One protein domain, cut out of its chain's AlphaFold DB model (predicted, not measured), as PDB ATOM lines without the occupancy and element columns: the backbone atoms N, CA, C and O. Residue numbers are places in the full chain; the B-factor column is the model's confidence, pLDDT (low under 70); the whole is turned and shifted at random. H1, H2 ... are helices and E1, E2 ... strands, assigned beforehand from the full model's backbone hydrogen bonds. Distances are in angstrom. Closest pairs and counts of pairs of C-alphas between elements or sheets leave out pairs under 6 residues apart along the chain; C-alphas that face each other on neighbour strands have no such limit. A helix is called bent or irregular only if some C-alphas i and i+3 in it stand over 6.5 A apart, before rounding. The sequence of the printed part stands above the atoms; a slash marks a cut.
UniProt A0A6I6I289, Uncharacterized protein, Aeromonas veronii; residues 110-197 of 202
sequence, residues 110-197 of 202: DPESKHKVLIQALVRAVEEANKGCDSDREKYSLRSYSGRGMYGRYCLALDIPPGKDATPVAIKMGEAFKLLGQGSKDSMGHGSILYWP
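AT A GLANCE: This is residues 110 to 197 of the 202 residues of an uncharacterized protein of Aeromonas veronii (UniProt A0A6I6I289). Two helices, the long H1 and the shorter H2, lie side by side and run opposite ways, and a small two-stranded hairpin, E1 and E2, lies near H1. After H2, residues 180 to 197 have no named element and fold back on themselves, with residues 184 to 185 paired antiparallel to 192 to 193. The printed part has 88 residues, in the order H1, E1, E2, H2; the class is mostly helix, though under half of the residues are in named elements. The whole is compact, with a radius of gyration of the C-alphas of 12.6 A and spans of 37 by 28 by 18 A.

IN THESE COORDINATES: Find C-alpha 111 at (-44.552, -31.668, 10.438); from there H1, residues 111 to 129, runs 26.5 A. Next look at E1, residues 141 to 144, and E2, residues 156 to 159. H2, residues 167 to 179, runs 14.7 A and ends at C-alpha 179, (-48.854, -43.075, 7.255). It is irregular: C-alphas 172 and 175 are 9.2 A apart.

HOW THE PARTS SIT: H1 and H2 touch, the closest C-alphas being those of Ala 125 and Lys 172, 5.0 A apart. Their tilt is shallow, 14 degrees, opposite ways. The closest C-alphas of H1 and E1 are those of Val 126 and Ser 141, 6.9 A apart. In the hairpin, E1 and E2 are antiparallel at 148 degrees; look for N 159 and O 141, within hydrogen-bond range at 2.8 A. E1 and H2 are apart. In H1 every O i to N i+4 pair is within hydrogen-bond range; in H2 4 of 9 are, beside 7 of 10 O i to N i+3 pairs.

THE WHOLE: The C-alphas farthest apart, of Asp 110 and Asp 134, are 38.4 A apart. The printed part has no cut. The links H1 to E1 and E1 to E2 are long, with 11 residues each. Mean pLDDT of the printed part is 70.0; residues 110 to 113, 144 to 156 and 180 to 197 are under 70.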
ATOM      1  N   ASP A 110     -47.307 -31.426  14.487       69.62
ATOM      2  CA  ASP A 110     -46.648 -30.572  13.499       69.62
ATOM      3  C   ASP A 110     -45.709 -31.403  12.593       69.62
ATOM      4  O   ASP A 110     -45.343 -32.531  12.945       69.62
ATOM      5  N   PRO A 111     -45.338 -30.900  11.402       69.25
ATOM      6  CA  PRO A 111     -44.552 -31.668  10.438       69.25
ATOM      7  C   PRO A 111     -43.216 -32.199  10.977       69.25
ATOM      8  O   PRO A 111     -42.844 -33.326  10.645       69.25
ATOM      9  N   GLU A 112     -42.513 -31.436  11.815       68.19
ATOM     10  CA  GLU A 112     -41.198 -31.809  12.343       68.19
ATOM     11  C   GLU A 112     -41.322 -32.890  13.426       68.19
ATOM     12  O   GLU A 112     -40.657 -33.929  13.358       68.19
ATOM     13  N   SER A 113     -42.251 -32.717  14.369       68.50
ATOM     14  CA  SER A 113     -42.541 -33.712  15.410       68.50
ATOM     15  C   SER A 113     -43.091 -35.011  14.823       68.50
ATOM     16  O   SER A 113     -42.649 -36.102  15.189       68.50
ATOM     17  N   LYS A 114     -44.017 -34.910  13.858       71.81
ATOM     18  CA  LYS A 114     -44.553 -36.048  13.094       71.81
ATOM     19  C   LYS A 114     -43.426 -36.841  12.445       71.81
ATOM     20  O   LYS A 114     -43.401 -38.069  12.513       71.81
ATOM     21  N   HIS A 115     -42.483 -36.128  11.837       71.31
ATOM     22  CA  HIS A 115     -41.338 -36.729  11.185       71.31
ATOM     23  C   HIS A 115     -40.431 -37.469  12.180       71.31
ATOM     24  O   HIS A 115     -40.120 -38.639  11.958       71.31
ATOM     25  N   LYS A 116     -40.076 -36.836  13.303       72.50
ATOM     26  CA  LYS A 116     -39.230 -37.431  14.348       72.50
ATOM     27  C   LYS A 116     -39.841 -38.703  14.944       72.50
ATOM     28  O   LYS A 116     -39.151 -39.715  15.054       72.50
ATOM     29  N   VAL A 117     -41.133 -38.668  15.281       74.50
ATOM     30  CA  VAL A 117     -41.855 -39.814  15.861       74.50
ATOM     31  C   VAL A 117     -41.890 -40.992  14.888       74.50
ATOM     32  O   VAL A 117     -41.612 -42.123  15.284       74.50
ATOM     33  N   LEU A 118     -42.176 -40.742  13.608       75.75
ATOM     34  CA  LEU A 118     -42.248 -41.814  12.615       75.75
ATOM     35  C   LEU A 118     -40.881 -42.385  12.238       75.75
ATOM     36  O   LEU A 118     -40.788 -43.595  12.043       75.75
ATOM     37  N   ILE A 119     -39.815 -41.574  12.220       76.88
ATOM     38  CA  ILE A 119     -38.447 -42.099  12.098       76.88
ATOM     39  C   ILE A 119     -38.137 -43.045  13.251       76.88
ATOM     40  O   ILE A 119     -37.696 -44.164  13.018       76.88
ATOM     41  N   GLN A 120     -38.365 -42.620  14.494       77.81
ATOM     42  CA  GLN A 120     -38.038 -43.441  15.660       77.81
ATOM     43  C   GLN A 120     -38.834 -44.750  15.674       77.81
ATOM     44  O   GLN A 120     -38.282 -45.806  15.980       77.81
ATOM     45  N   ALA A 121     -40.110 -44.686  15.294       78.81
ATOM     46  CA  ALA A 121     -40.961 -45.857  15.136       78.81
ATOM     47  C   ALA A 121     -40.417 -46.831  14.087       78.81
ATOM     48  O   ALA A 121     -40.345 -48.032  14.337       78.81
ATOM     49  N   LEU A 122     -40.006 -46.306  12.931       79.88
ATOM     50  CA  LEU A 122     -39.457 -47.098  11.838       79.88
ATOM     51  C   LEU A 122     -38.101 -47.718  12.210       79.88
ATOM     52  O   LEU A 122     -37.886 -48.895  11.943       79.88
ATOM     53  N   VAL A 123     -37.216 -46.967  12.877       82.62
ATOM     54  CA  VAL A 123     -35.922 -47.464  13.383       82.62
ATOM     55  C   VAL A 123     -36.138 -48.634  14.338       82.62
ATOM     56  O   VAL A 123     -35.596 -49.712  14.107       82.62
ATOM     57  N   ARG A 124     -36.999 -48.469  15.350       82.62
ATOM     58  CA  ARG A 124     -37.314 -49.544  16.303       82.62
ATOM     59  C   ARG A 124     -37.936 -50.756  15.616       82.62
ATOM     60  O   ARG A 124     -37.571 -51.887  15.917       82.62
ATOM     61  N   ALA A 125     -38.856 -50.538  14.677       84.12
ATOM     62  CA  ALA A 125     -39.494 -51.620  13.936       84.12
ATOM     63  C   ALA A 125     -38.489 -52.426  13.103       84.12
ATOM     64  O   ALA A 125     -38.587 -53.649  13.052       84.12
ATOM     65  N   VAL A 126     -37.506 -51.759  12.493       86.56
ATOM     66  CA  VAL A 126     -36.405 -52.403  11.768       86.56
ATOM     67  C   VAL A 126     -35.482 -53.164  12.720       86.56
ATOM     68  O   VAL A 126     -35.185 -54.329  12.468       86.56
ATOM     69  N   GLU A 127     -35.075 -52.558  13.838       87.50
ATOM     70  CA  GLU A 127     -34.265 -53.223  14.867       87.50
ATOM     71  C   GLU A 127     -34.957 -54.480  15.407       87.50
ATOM     72  O   GLU A 127     -34.332 -55.530  15.541       87.50
ATOM     73  N   GLU A 128     -36.262 -54.405  15.668       85.75
ATOM     74  CA  GLU A 128     -37.053 -55.550  16.105       85.75
ATOM     75  C   GLU A 128     -37.248 -56.606  15.021       85.75
ATOM     76  O   GLU A 128     -37.163 -57.793  15.330       85.75
ATOM     77  N   ALA A 129     -37.511 -56.208  13.774       86.06
ATOM     78  CA  ALA A 129     -37.655 -57.136  12.653       86.06
ATOM     79  C   ALA A 129     -36.344 -57.876  12.339       86.06
ATOM     80  O   ALA A 129     -36.373 -58.985  11.812       86.06
ATOM     81  N   ASN A 130     -35.207 -57.275  12.695       89.00
ATOM     82  CA  ASN A 130     -33.879 -57.861  12.548       89.00
ATOM     83  C   ASN A 130     -33.453 -58.742  13.733       89.00
ATOM     84  O   ASN A 130     -32.402 -59.382  13.650       89.00
ATOM     85  N   LYS A 131     -34.222 -58.801  14.834       86.12
ATOM     86  CA  LYS A 131     -33.908 -59.697  15.959       86.12
ATOM     87  C   LYS A 131     -33.918 -61.148  15.469       86.12
ATOM     88  O   LYS A 131     -34.942 -61.637  15.005       86.12
ATOM     89  N   GLY A 132     -32.778 -61.827  15.591       77.12
ATOM     90  CA  GLY A 132     -32.604 -63.214  15.139       77.12
ATOM     91  C   GLY A 132     -32.198 -63.377  13.670       77.12
ATOM     92  O   GLY A 132     -32.219 -64.495  13.174       77.12
ATOM     93  N   CYS A 133     -31.838 -62.297  12.965       80.94
ATOM     94  CA  CYS A 133     -31.183 -62.396  11.658       80.94
ATOM     95  C   CYS A 133     -29.661 -62.502  11.840       80.94
ATOM     96  O   CYS A 133     -29.013 -61.525  12.229       80.94
ATOM     97  N   ASP A 134     -29.093 -63.662  11.512       73.69
ATOM     98  CA  ASP A 134     -27.659 -63.944  11.687       73.69
ATOM     99  C   ASP A 134     -26.789 -63.370  10.556       73.69
ATOM    100  O   ASP A 134     -25.590 -63.151  10.721       73.69
ATOM    101  N   SER A 135     -27.397 -63.080   9.403       78.44
ATOM    102  CA  SER A 135     -26.722 -62.584   8.202       78.44
ATOM    103  C   SER A 135     -27.150 -61.160   7.866       78.44
ATOM    104  O   SER A 135     -28.340 -60.850   7.816       78.44
ATOM    105  N   ASP A 136     -26.188 -60.296   7.532       77.75
ATOM    106  CA  ASP A 136     -26.472 -58.932   7.066       77.75
ATOM    107  C   ASP A 136     -27.289 -58.907   5.767       77.75
ATOM    108  O   ASP A 136     -28.032 -57.960   5.527       77.75
ATOM    109  N   ARG A 137     -27.228 -59.973   4.953       75.81
ATOM    110  CA  ARG A 137     -28.056 -60.101   3.740       75.81
ATOM    111  C   ARG A 137     -29.539 -60.319   4.036       75.81
ATOM    112  O   ARG A 137     -30.356 -60.197   3.129       75.81
ATOM    113  N   GLU A 138     -29.882 -60.661   5.273       80.00
ATOM    114  CA  GLU A 138     -31.251 -60.944   5.705       80.00
ATOM    115  C   GLU A 138     -31.874 -59.806   6.513       80.00
ATOM    116  O   GLU A 138     -33.059 -59.892   6.858       80.00
ATOM    117  N   LYS A 139     -31.094 -58.761   6.808       86.44
ATOM    118  CA  LYS A 139     -31.522 -57.621   7.610       86.44
ATOM    119  C   LYS A 139     -32.210 -56.572   6.746       86.44
ATOM    120  O   LYS A 139     -31.791 -56.273   5.632       86.44
ATOM    121  N   TYR A 140     -33.254 -55.982   7.307       86.44
ATOM    122  CA  TYR A 140     -33.800 -54.713   6.853       86.44
ATOM    123  C   TYR A 140     -32.829 -53.594   7.229       86.44
ATOM    124  O   TYR A 140     -32.283 -53.599   8.336       86.44
ATOM    125  N   SER A 141     -32.636 -52.607   6.361       85.31
ATOM    126  CA  SER A 141     -31.829 -51.428   6.691       85.31
ATOM    127  C   SER A 141     -32.542 -50.141   6.327       85.31
ATOM    128  O   SER A 141     -33.371 -50.095   5.421       85.31
ATOM    129  N   LEU A 142     -32.215 -49.080   7.058       81.50
ATOM    130  CA  LEU A 142     -32.649 -47.730   6.736       81.50
ATOM    131  C   LEU A 142     -31.478 -46.980   6.122       81.50
ATOM    132  O   LEU A 142     -30.380 -46.984   6.677       81.50
ATOM    133  N   ARG A 143     -31.724 -46.305   5.002       74.69
ATOM    134  CA  ARG A 143     -30.760 -45.383   4.396       74.69
ATOM    135  C   ARG A 143     -31.360 -43.997   4.252       74.69
ATOM    136  O   ARG A 143     -32.561 -43.849   4.009       74.69
ATOM    137  N   SER A 144     -30.514 -42.982   4.386       68.06
ATOM    138  CA  SER A 144     -30.871 -41.632   3.966       68.06
ATOM    139  C   SER A 144     -31.042 -41.618   2.447       68.06
ATOM    140  O   SER A 144     -30.259 -42.223   1.714       68.06
ATOM    141  N   TYR A 145     -32.090 -40.950   1.970       61.84
ATOM    142  CA  TYR A 145     -32.372 -40.841   0.545       61.84
ATOM    143  C   TYR A 145     -32.482 -39.371   0.150       61.84
ATOM    144  O   TYR A 145     -33.280 -38.626   0.712       61.84
ATOM    145  N   SER A 146     -31.686 -38.944  -0.827       57.34
ATOM    146  CA  SER A 146     -31.730 -37.591  -1.381       57.34
ATOM    147  C   SER A 146     -31.772 -37.660  -2.910       57.34
ATOM    148  O   SER A 146     -30.823 -38.089  -3.559       57.34
ATOM    149  N   GLY A 147     -32.897 -37.248  -3.498       54.84
ATOM    150  CA  GLY A 147     -33.131 -37.249  -4.948       54.84
ATOM    151  C   GLY A 147     -33.757 -35.940  -5.438       54.84
ATOM    152  O   GLY A 147     -34.248 -35.139  -4.639       54.84
ATOM    153  N   ARG A 148     -33.746 -35.702  -6.760       46.91
ATOM    154  CA  ARG A 148     -34.387 -34.515  -7.363       46.91
ATOM    155  C   ARG A 148     -35.895 -34.550  -7.086       46.91
ATOM    156  O   ARG A 148     -36.556 -35.517  -7.446       46.91
ATOM    157  N   GLY A 149     -36.421 -33.501  -6.452       50.38
ATOM    158  CA  GLY A 149     -37.830 -33.421  -6.043       50.38
ATOM    159  C   GLY A 149     -38.146 -34.037  -4.674       50.38
ATOM    160  O   GLY A 149     -39.319 -34.161  -4.337       50.38
ATOM    161  N   MET A 150     -37.133 -34.414  -3.881       53.81
ATOM    162  CA  MET A 150     -37.305 -34.958  -2.528       53.81
ATOM    163  C   MET A 150     -36.598 -34.084  -1.482       53.81
ATOM    164  O   MET A 150     -35.486 -33.603  -1.704       53.81
ATOM    165  N   TYR A 151     -37.246 -33.873  -0.334       50.31
ATOM    166  CA  TYR A 151     -36.862 -32.891   0.692       50.31
ATOM    167  C   TYR A 151     -35.702 -33.347   1.604       50.31
ATOM    168  O   TYR A 151     -35.817 -33.342   2.829       50.31
ATOM    169  N   GLY A 152     -34.547 -33.687   1.024       52.50
ATOM    170  CA  GLY A 152     -33.283 -33.804   1.762       52.50
ATOM    171  C   GLY A 152     -33.346 -34.696   3.016       52.50
ATOM    172  O   GLY A 152     -33.901 -35.787   2.978       52.50
ATOM    173  N   ARG A 153     -32.759 -34.233   4.132       49.31
ATOM    174  CA  ARG A 153     -32.493 -34.977   5.393       49.31
ATOM    175  C   ARG A 153     -33.701 -35.680   6.036       49.31
ATOM    176  O   ARG A 153     -33.508 -36.463   6.960       49.31
ATOM    177  N   TYR A 154     -34.910 -35.402   5.561       55.62
ATOM    178  CA  TYR A 154     -36.164 -35.942   6.073       55.62
ATOM    179  C   TYR A 154     -36.656 -37.174   5.298       55.62
ATOM    180  O   TYR A 154     -37.688 -37.742   5.650       55.62
ATOM    181  N   CYS A 155     -35.943 -37.607   4.256       64.06
ATOM    182  CA  CYS A 155     -36.295 -38.800   3.500       64.06
ATOM    183  C   CYS A 155     -35.454 -40.010   3.908       64.06
ATOM    184  O   CYS A 155     -34.230 -40.028   3.764       64.06
ATOM    185  N   LEU A 156     -36.141 -41.041   4.406       68.62
ATOM    186  CA  LEU A 156     -35.578 -42.365   4.644       68.62
ATOM    187  C   LEU A 156     -36.145 -43.356   3.633       68.62
ATOM    188  O   LEU A 156     -37.314 -43.261   3.257       68.62
ATOM    189  N   ALA A 157     -35.312 -44.313   3.239       73.88
ATOM    190  CA  ALA A 157     -35.710 -45.491   2.489       73.88
ATOM    191  C   ALA A 157     -35.532 -46.737   3.363       73.88
ATOM    192  O   ALA A 157     -34.489 -46.908   3.999       73.88
ATOM    193  N   LEU A 158     -36.556 -47.593   3.381       78.31
ATOM    194  CA  LEU A 158     -36.473 -48.951   3.913       78.31
ATOM    195  C   LEU A 158     -35.964 -49.885   2.815       78.31
ATOM    196  O   LEU A 158     -36.659 -50.105   1.825       78.31
ATOM    197  N   ASP A 159     -34.782 -50.451   3.014       79.25
ATOM    198  CA  ASP A 159     -34.246 -51.494   2.154       79.25
ATOM    199  C   ASP A 159     -34.736 -52.859   2.641       79.25
ATOM    200  O   ASP A 159     -34.578 -53.234   3.807       79.25
ATOM    201  N   ILE A 160     -35.360 -53.593   1.722       80.38
ATOM    202  CA  ILE A 160     -35.930 -54.916   1.968       80.38
ATOM    203  C   ILE A 160     -34.969 -55.960   1.390       80.38
ATOM    204  O   ILE A 160     -34.637 -55.874   0.202       80.38
ATOM    205  N   PRO A 161     -34.531 -56.948   2.188       81.56
ATOM    206  CA  PRO A 161     -33.623 -57.981   1.716       81.56
ATOM    207  C   PRO A 161     -34.288 -58.871   0.646       81.56
ATOM    208  O   PRO A 161     -35.516 -59.019   0.630       81.56
ATOM    209  N   PRO A 162     -33.502 -59.489  -0.258       78.62
ATOM    210  CA  PRO A 162     -34.037 -60.330  -1.326       78.62
ATOM    211  C   PRO A 162     -34.948 -61.446  -0.797       78.62
ATOM    212  O   PRO A 162     -34.603 -62.141   0.156       78.62
ATOM    213  N   GLY A 163     -36.110 -61.629  -1.429       76.50
ATOM    214  CA  GLY A 163     -37.074 -62.670  -1.055       76.50
ATOM    215  C   GLY A 163     -37.952 -62.349   0.162       76.50
ATOM    216  O   GLY A 163     -38.781 -63.181   0.520       76.50
ATOM    217  N   LYS A 164     -37.814 -61.165   0.775       79.62
ATOM    218  CA  LYS A 164     -38.707 -60.679   1.840       79.62
ATOM    219  C   LYS A 164     -39.588 -59.521   1.357       79.62
ATOM    220  O   LYS A 164     -39.421 -59.000   0.252       79.62
ATOM    221  N   ASP A 165     -40.528 -59.116   2.201       79.19
ATOM    222  CA  ASP A 165     -41.395 -57.954   2.011       79.19
ATOM    223  C   ASP A 165     -41.340 -57.028   3.243       79.19
ATOM    224  O   ASP A 165     -40.626 -57.289   4.206       79.19
ATOM    225  N   ALA A 166     -42.084 -55.920   3.224       77.44
ATOM    226  CA  ALA A 166     -42.122 -54.988   4.353       77.44
ATOM    227  C   ALA A 166     -43.021 -55.463   5.511       77.44
ATOM    228  O   ALA A 166     -43.146 -54.747   6.505       77.44
ATOM    229  N   THR A 167     -43.659 -56.634   5.410       79.19
ATOM    230  CA  THR A 167     -44.682 -57.104   6.355       79.19
ATOM    231  C   THR A 167     -44.152 -57.208   7.787       79.19
ATOM    232  O   THR A 167     -44.832 -56.709   8.685       79.19
ATOM    233  N   PRO A 168     -42.945 -57.749   8.060       80.75
ATOM    234  CA  PRO A 168     -42.423 -57.802   9.426       80.75
ATOM    235  C   PRO A 168     -42.260 -56.414  10.047       80.75
ATOM    236  O   PRO A 168     -42.643 -56.207  11.194       80.75
ATOM    237  N   VAL A 169     -41.777 -55.440   9.274       80.81
ATOM    238  CA  VAL A 169     -41.639 -54.048   9.726       80.81
ATOM    239  C   VAL A 169     -43.018 -53.403   9.918       80.81
ATOM    240  O   VAL A 169     -43.248 -52.723  10.918       80.81
ATOM    241  N   ALA A 170     -43.967 -53.672   9.016       77.88
ATOM    242  CA  ALA A 170     -45.340 -53.183   9.109       77.88
ATOM    243  C   ALA A 170     -46.065 -53.704  10.357       77.88
ATOM    244  O   ALA A 170     -46.716 -52.925  11.049       77.88
ATOM    245  N   ILE A 171     -45.906 -54.989  10.691       77.06
ATOM    246  CA  ILE A 171     -46.466 -55.591  11.911       77.06
ATOM    247  C   ILE A 171     -45.929 -54.876  13.156       77.06
ATOM    248  O   ILE A 171     -46.694 -54.599  14.077       77.06
ATOM    249  N   LYS A 172     -44.633 -54.540  13.179       81.06
ATOM    250  CA  LYS A 172     -44.004 -53.848  14.314       81.06
ATOM    251  C   LYS A 172     -44.432 -52.392  14.456       81.06
ATOM    252  O   LYS A 172     -44.603 -51.919  15.574       81.06
ATOM    253  N   MET A 173     -44.635 -51.685  13.349       75.69
ATOM    254  CA  MET A 173     -45.151 -50.311  13.382       75.69
ATOM    255  C   MET A 173     -46.661 -50.245  13.650       75.69
ATOM    256  O   MET A 173     -47.153 -49.245  14.179       75.69
ATOM    257  N   GLY A 174     -47.398 -51.292  13.277       74.62
ATOM    258  CA  GLY A 174     -48.851 -51.345  13.351       74.62
ATOM    259  C   GLY A 174     -49.515 -50.317  12.434       74.62
ATOM    260  O   GLY A 174     -49.083 -50.096  11.301       74.62
ATOM    261  N   GLU A 175     -50.584 -49.672  12.901       71.31
ATOM    262  CA  GLU A 175     -51.387 -48.778  12.057       71.31
ATOM    263  C   GLU A 175     -50.624 -47.555  11.538       71.31
ATOM    264  O   GLU A 175     -50.903 -47.088  10.432       71.31
ATOM    265  N   ALA A 176     -49.611 -47.086  12.271       71.69
ATOM    266  CA  ALA A 176     -48.743 -45.995  11.838       71.69
ATOM    267  C   ALA A 176     -47.987 -46.296  10.534       71.69
ATOM    268  O   ALA A 176     -47.590 -45.365   9.837       71.69
ATOM    269  N   PHE A 177     -47.844 -47.568  10.145       75.62
ATOM    270  CA  PHE A 177     -47.281 -47.933   8.847       75.62
ATOM    271  C   PHE A 177     -48.098 -47.363   7.675       75.62
ATOM    272  O   PHE A 177     -47.529 -46.999   6.650       75.62
ATOM    273  N   LYS A 178     -49.423 -47.195   7.837       73.25
ATOM    274  CA  LYS A 178     -50.317 -46.600   6.821       73.25
ATOM    275  C   LYS A 178     -49.992 -45.132   6.522       73.25
ATOM    276  O   LYS A 178     -50.408 -44.612   5.490       73.25
ATOM    277  N   LEU A 179     -49.287 -44.459   7.433       70.06
ATOM    278  CA  LEU A 179     -48.854 -43.075   7.255       70.06
ATOM    279  C   LEU A 179     -47.657 -42.969   6.316       70.06
ATOM    280  O   LEU A 179     -47.448 -41.910   5.722       70.06
ATOM    281  N   LEU A 180     -46.888 -44.050   6.161       69.62
ATOM    282  CA  LEU A 180     -45.770 -44.084   5.231       69.62
ATOM    283  C   LEU A 180     -46.272 -43.912   3.791       69.62
ATOM    284  O   LEU A 180     -47.373 -44.333   3.429       69.62
ATOM    285  N   GLY A 181     -45.474 -43.236   2.961       61.16
ATOM    286  CA  GLY A 181     -45.794 -43.059   1.550       61.16
ATOM    287  C   GLY A 181     -45.911 -44.403   0.832       61.16
ATOM    288  O   GLY A 181     -45.307 -45.396   1.241       61.16
ATOM    289  N   GLN A 182     -46.690 -44.435  -0.256       55.69
ATOM    290  CA  GLN A 182     -46.758 -45.622  -1.109       55.69
ATOM    291  C   GLN A 182     -45.354 -45.994  -1.582       55.69
ATOM    292  O   GLN A 182     -44.588 -45.133  -2.019       55.69
ATOM    293  N   GLY A 183     -45.030 -47.282  -1.467       54.56
ATOM    294  CA  GLY A 183     -43.735 -47.787  -1.881       54.56
ATOM    295  C   GLY A 183     -43.533 -47.589  -3.378       54.56
ATOM    296  O   GLY A 183     -44.373 -48.008  -4.171       54.56
ATOM    297  N   SER A 184     -42.427 -46.961  -3.764       53.09
ATOM    298  CA  SER A 184     -41.999 -46.865  -5.156       53.09
ATOM    299  C   SER A 184     -40.776 -47.763  -5.341       53.09
ATOM    300  O   SER A 184     -39.906 -47.837  -4.472       53.09
ATOM    301  N   LYS A 185     -40.731 -48.526  -6.435       53.06
ATOM    302  CA  LYS A 185     -39.532 -49.294  -6.780       53.06
ATOM    303  C   LYS A 185     -38.535 -48.320  -7.386       53.06
ATOM    304  O   LYS A 185     -38.817 -47.737  -8.431       53.06
ATOM    305  N   ASP A 186     -37.387 -48.147  -6.742       51.53
ATOM    306  CA  ASP A 186     -36.295 -47.398  -7.350       51.53
ATOM    307  C   ASP A 186     -35.748 -48.188  -8.543       51.53
ATOM    308  O   ASP A 186     -35.496 -49.394  -8.470       51.53
ATOM    309  N   SER A 187     -35.560 -47.473  -9.648       48.34
ATOM    310  CA  SER A 187     -34.881 -47.911 -10.866       48.34
ATOM    311  C   SER A 187     -33.512 -48.571 -10.643       48.34
ATOM    312  O   SER A 187     -33.045 -49.292 -11.519       48.34
ATOM    313  N   MET A 188     -32.880 -48.370  -9.480       54.62
ATOM    314  CA  MET A 188     -31.580 -48.953  -9.127       54.62
ATOM    315  C   MET A 188     -31.622 -50.407  -8.611       54.62
ATOM    316  O   MET A 188     -30.590 -50.937  -8.216       54.62
ATOM    317  N   GLY A 189     -32.779 -51.082  -8.598       48.31
ATOM    318  CA  GLY A 189     -32.852 -52.530  -8.324       48.31
ATOM    319  C   GLY A 189     -32.700 -52.946  -6.851       48.31
ATOM    320  O   GLY A 189     -32.642 -54.139  -6.554       48.31
ATOM    321  N   HIS A 190     -32.689 -51.989  -5.921       48.72
ATOM    322  CA  HIS A 190     -32.629 -52.236  -4.478       48.72
ATOM    323  C   HIS A 190     -34.025 -52.137  -3.842       48.72
ATOM    324  O   HIS A 190     -34.428 -51.063  -3.405       48.72
ATOM    325  N   GLY A 191     -34.747 -53.262  -3.780       50.50
ATOM    326  CA  GLY A 191     -35.946 -53.428  -2.942       50.50
ATOM    327  C   GLY A 191     -37.137 -52.500  -3.245       50.50
ATOM    328  O   GLY A 191     -37.136 -51.706  -4.185       50.50
ATOM    329  N   SER A 192     -38.209 -52.638  -2.458       50.88
ATOM    330  CA  SER A 192     -39.351 -51.710  -2.503       50.88
ATOM    331  C   SER A 192     -39.078 -50.558  -1.538       50.88
ATOM    332  O   SER A 192     -39.007 -50.796  -0.336       50.88
ATOM    333  N   ILE A 193     -38.933 -49.328  -2.041       54.16
ATOM    334  CA  ILE A 193     -38.637 -48.157  -1.209       54.16
ATOM    335  C   ILE A 193     -39.936 -47.553  -0.693       54.16
ATOM    336  O   ILE A 193     -40.743 -47.062  -1.477       54.16
ATOM    337  N   LEU A 194     -40.117 -47.532   0.624       56.06
ATOM    338  CA  LEU A 194     -41.158 -46.737   1.277       56.06
ATOM    339  C   LEU A 194     -40.603 -45.341   1.563       56.06
ATOM    340  O   LEU A 194     -39.641 -45.210   2.315       56.06
ATOM    341  N   TYR A 195     -41.197 -44.311   0.956       56.41
ATOM    342  CA  TYR A 195     -40.779 -42.923   1.150       56.41
ATOM    343  C   TYR A 195     -41.492 -42.308   2.349       56.41
ATOM    344  O   TYR A 195     -42.707 -42.447   2.523       56.41
ATOM    345  N   TRP A 196     -40.739 -41.558   3.144       55.38
ATOM    346  CA  TRP A 196     -41.261 -40.733   4.226       55.38
ATOM    347  C   TRP A 196     -40.691 -39.309   4.116       55.38
ATOM    348  O   TRP A 196     -39.515 -39.192   3.796       55.38
ATOM    349  N   PRO A 197     -41.465 -38.232   4.361       51.06
ATOM    350  CA  PRO A 197     -42.921 -38.186   4.474       51.06
ATOM    351  C   PRO A 197     -43.618 -38.246   3.107       51.06
ATOM    352  O   PRO A 197     -43.046 -37.866   2.086       51.06
TER     353      PRO A 197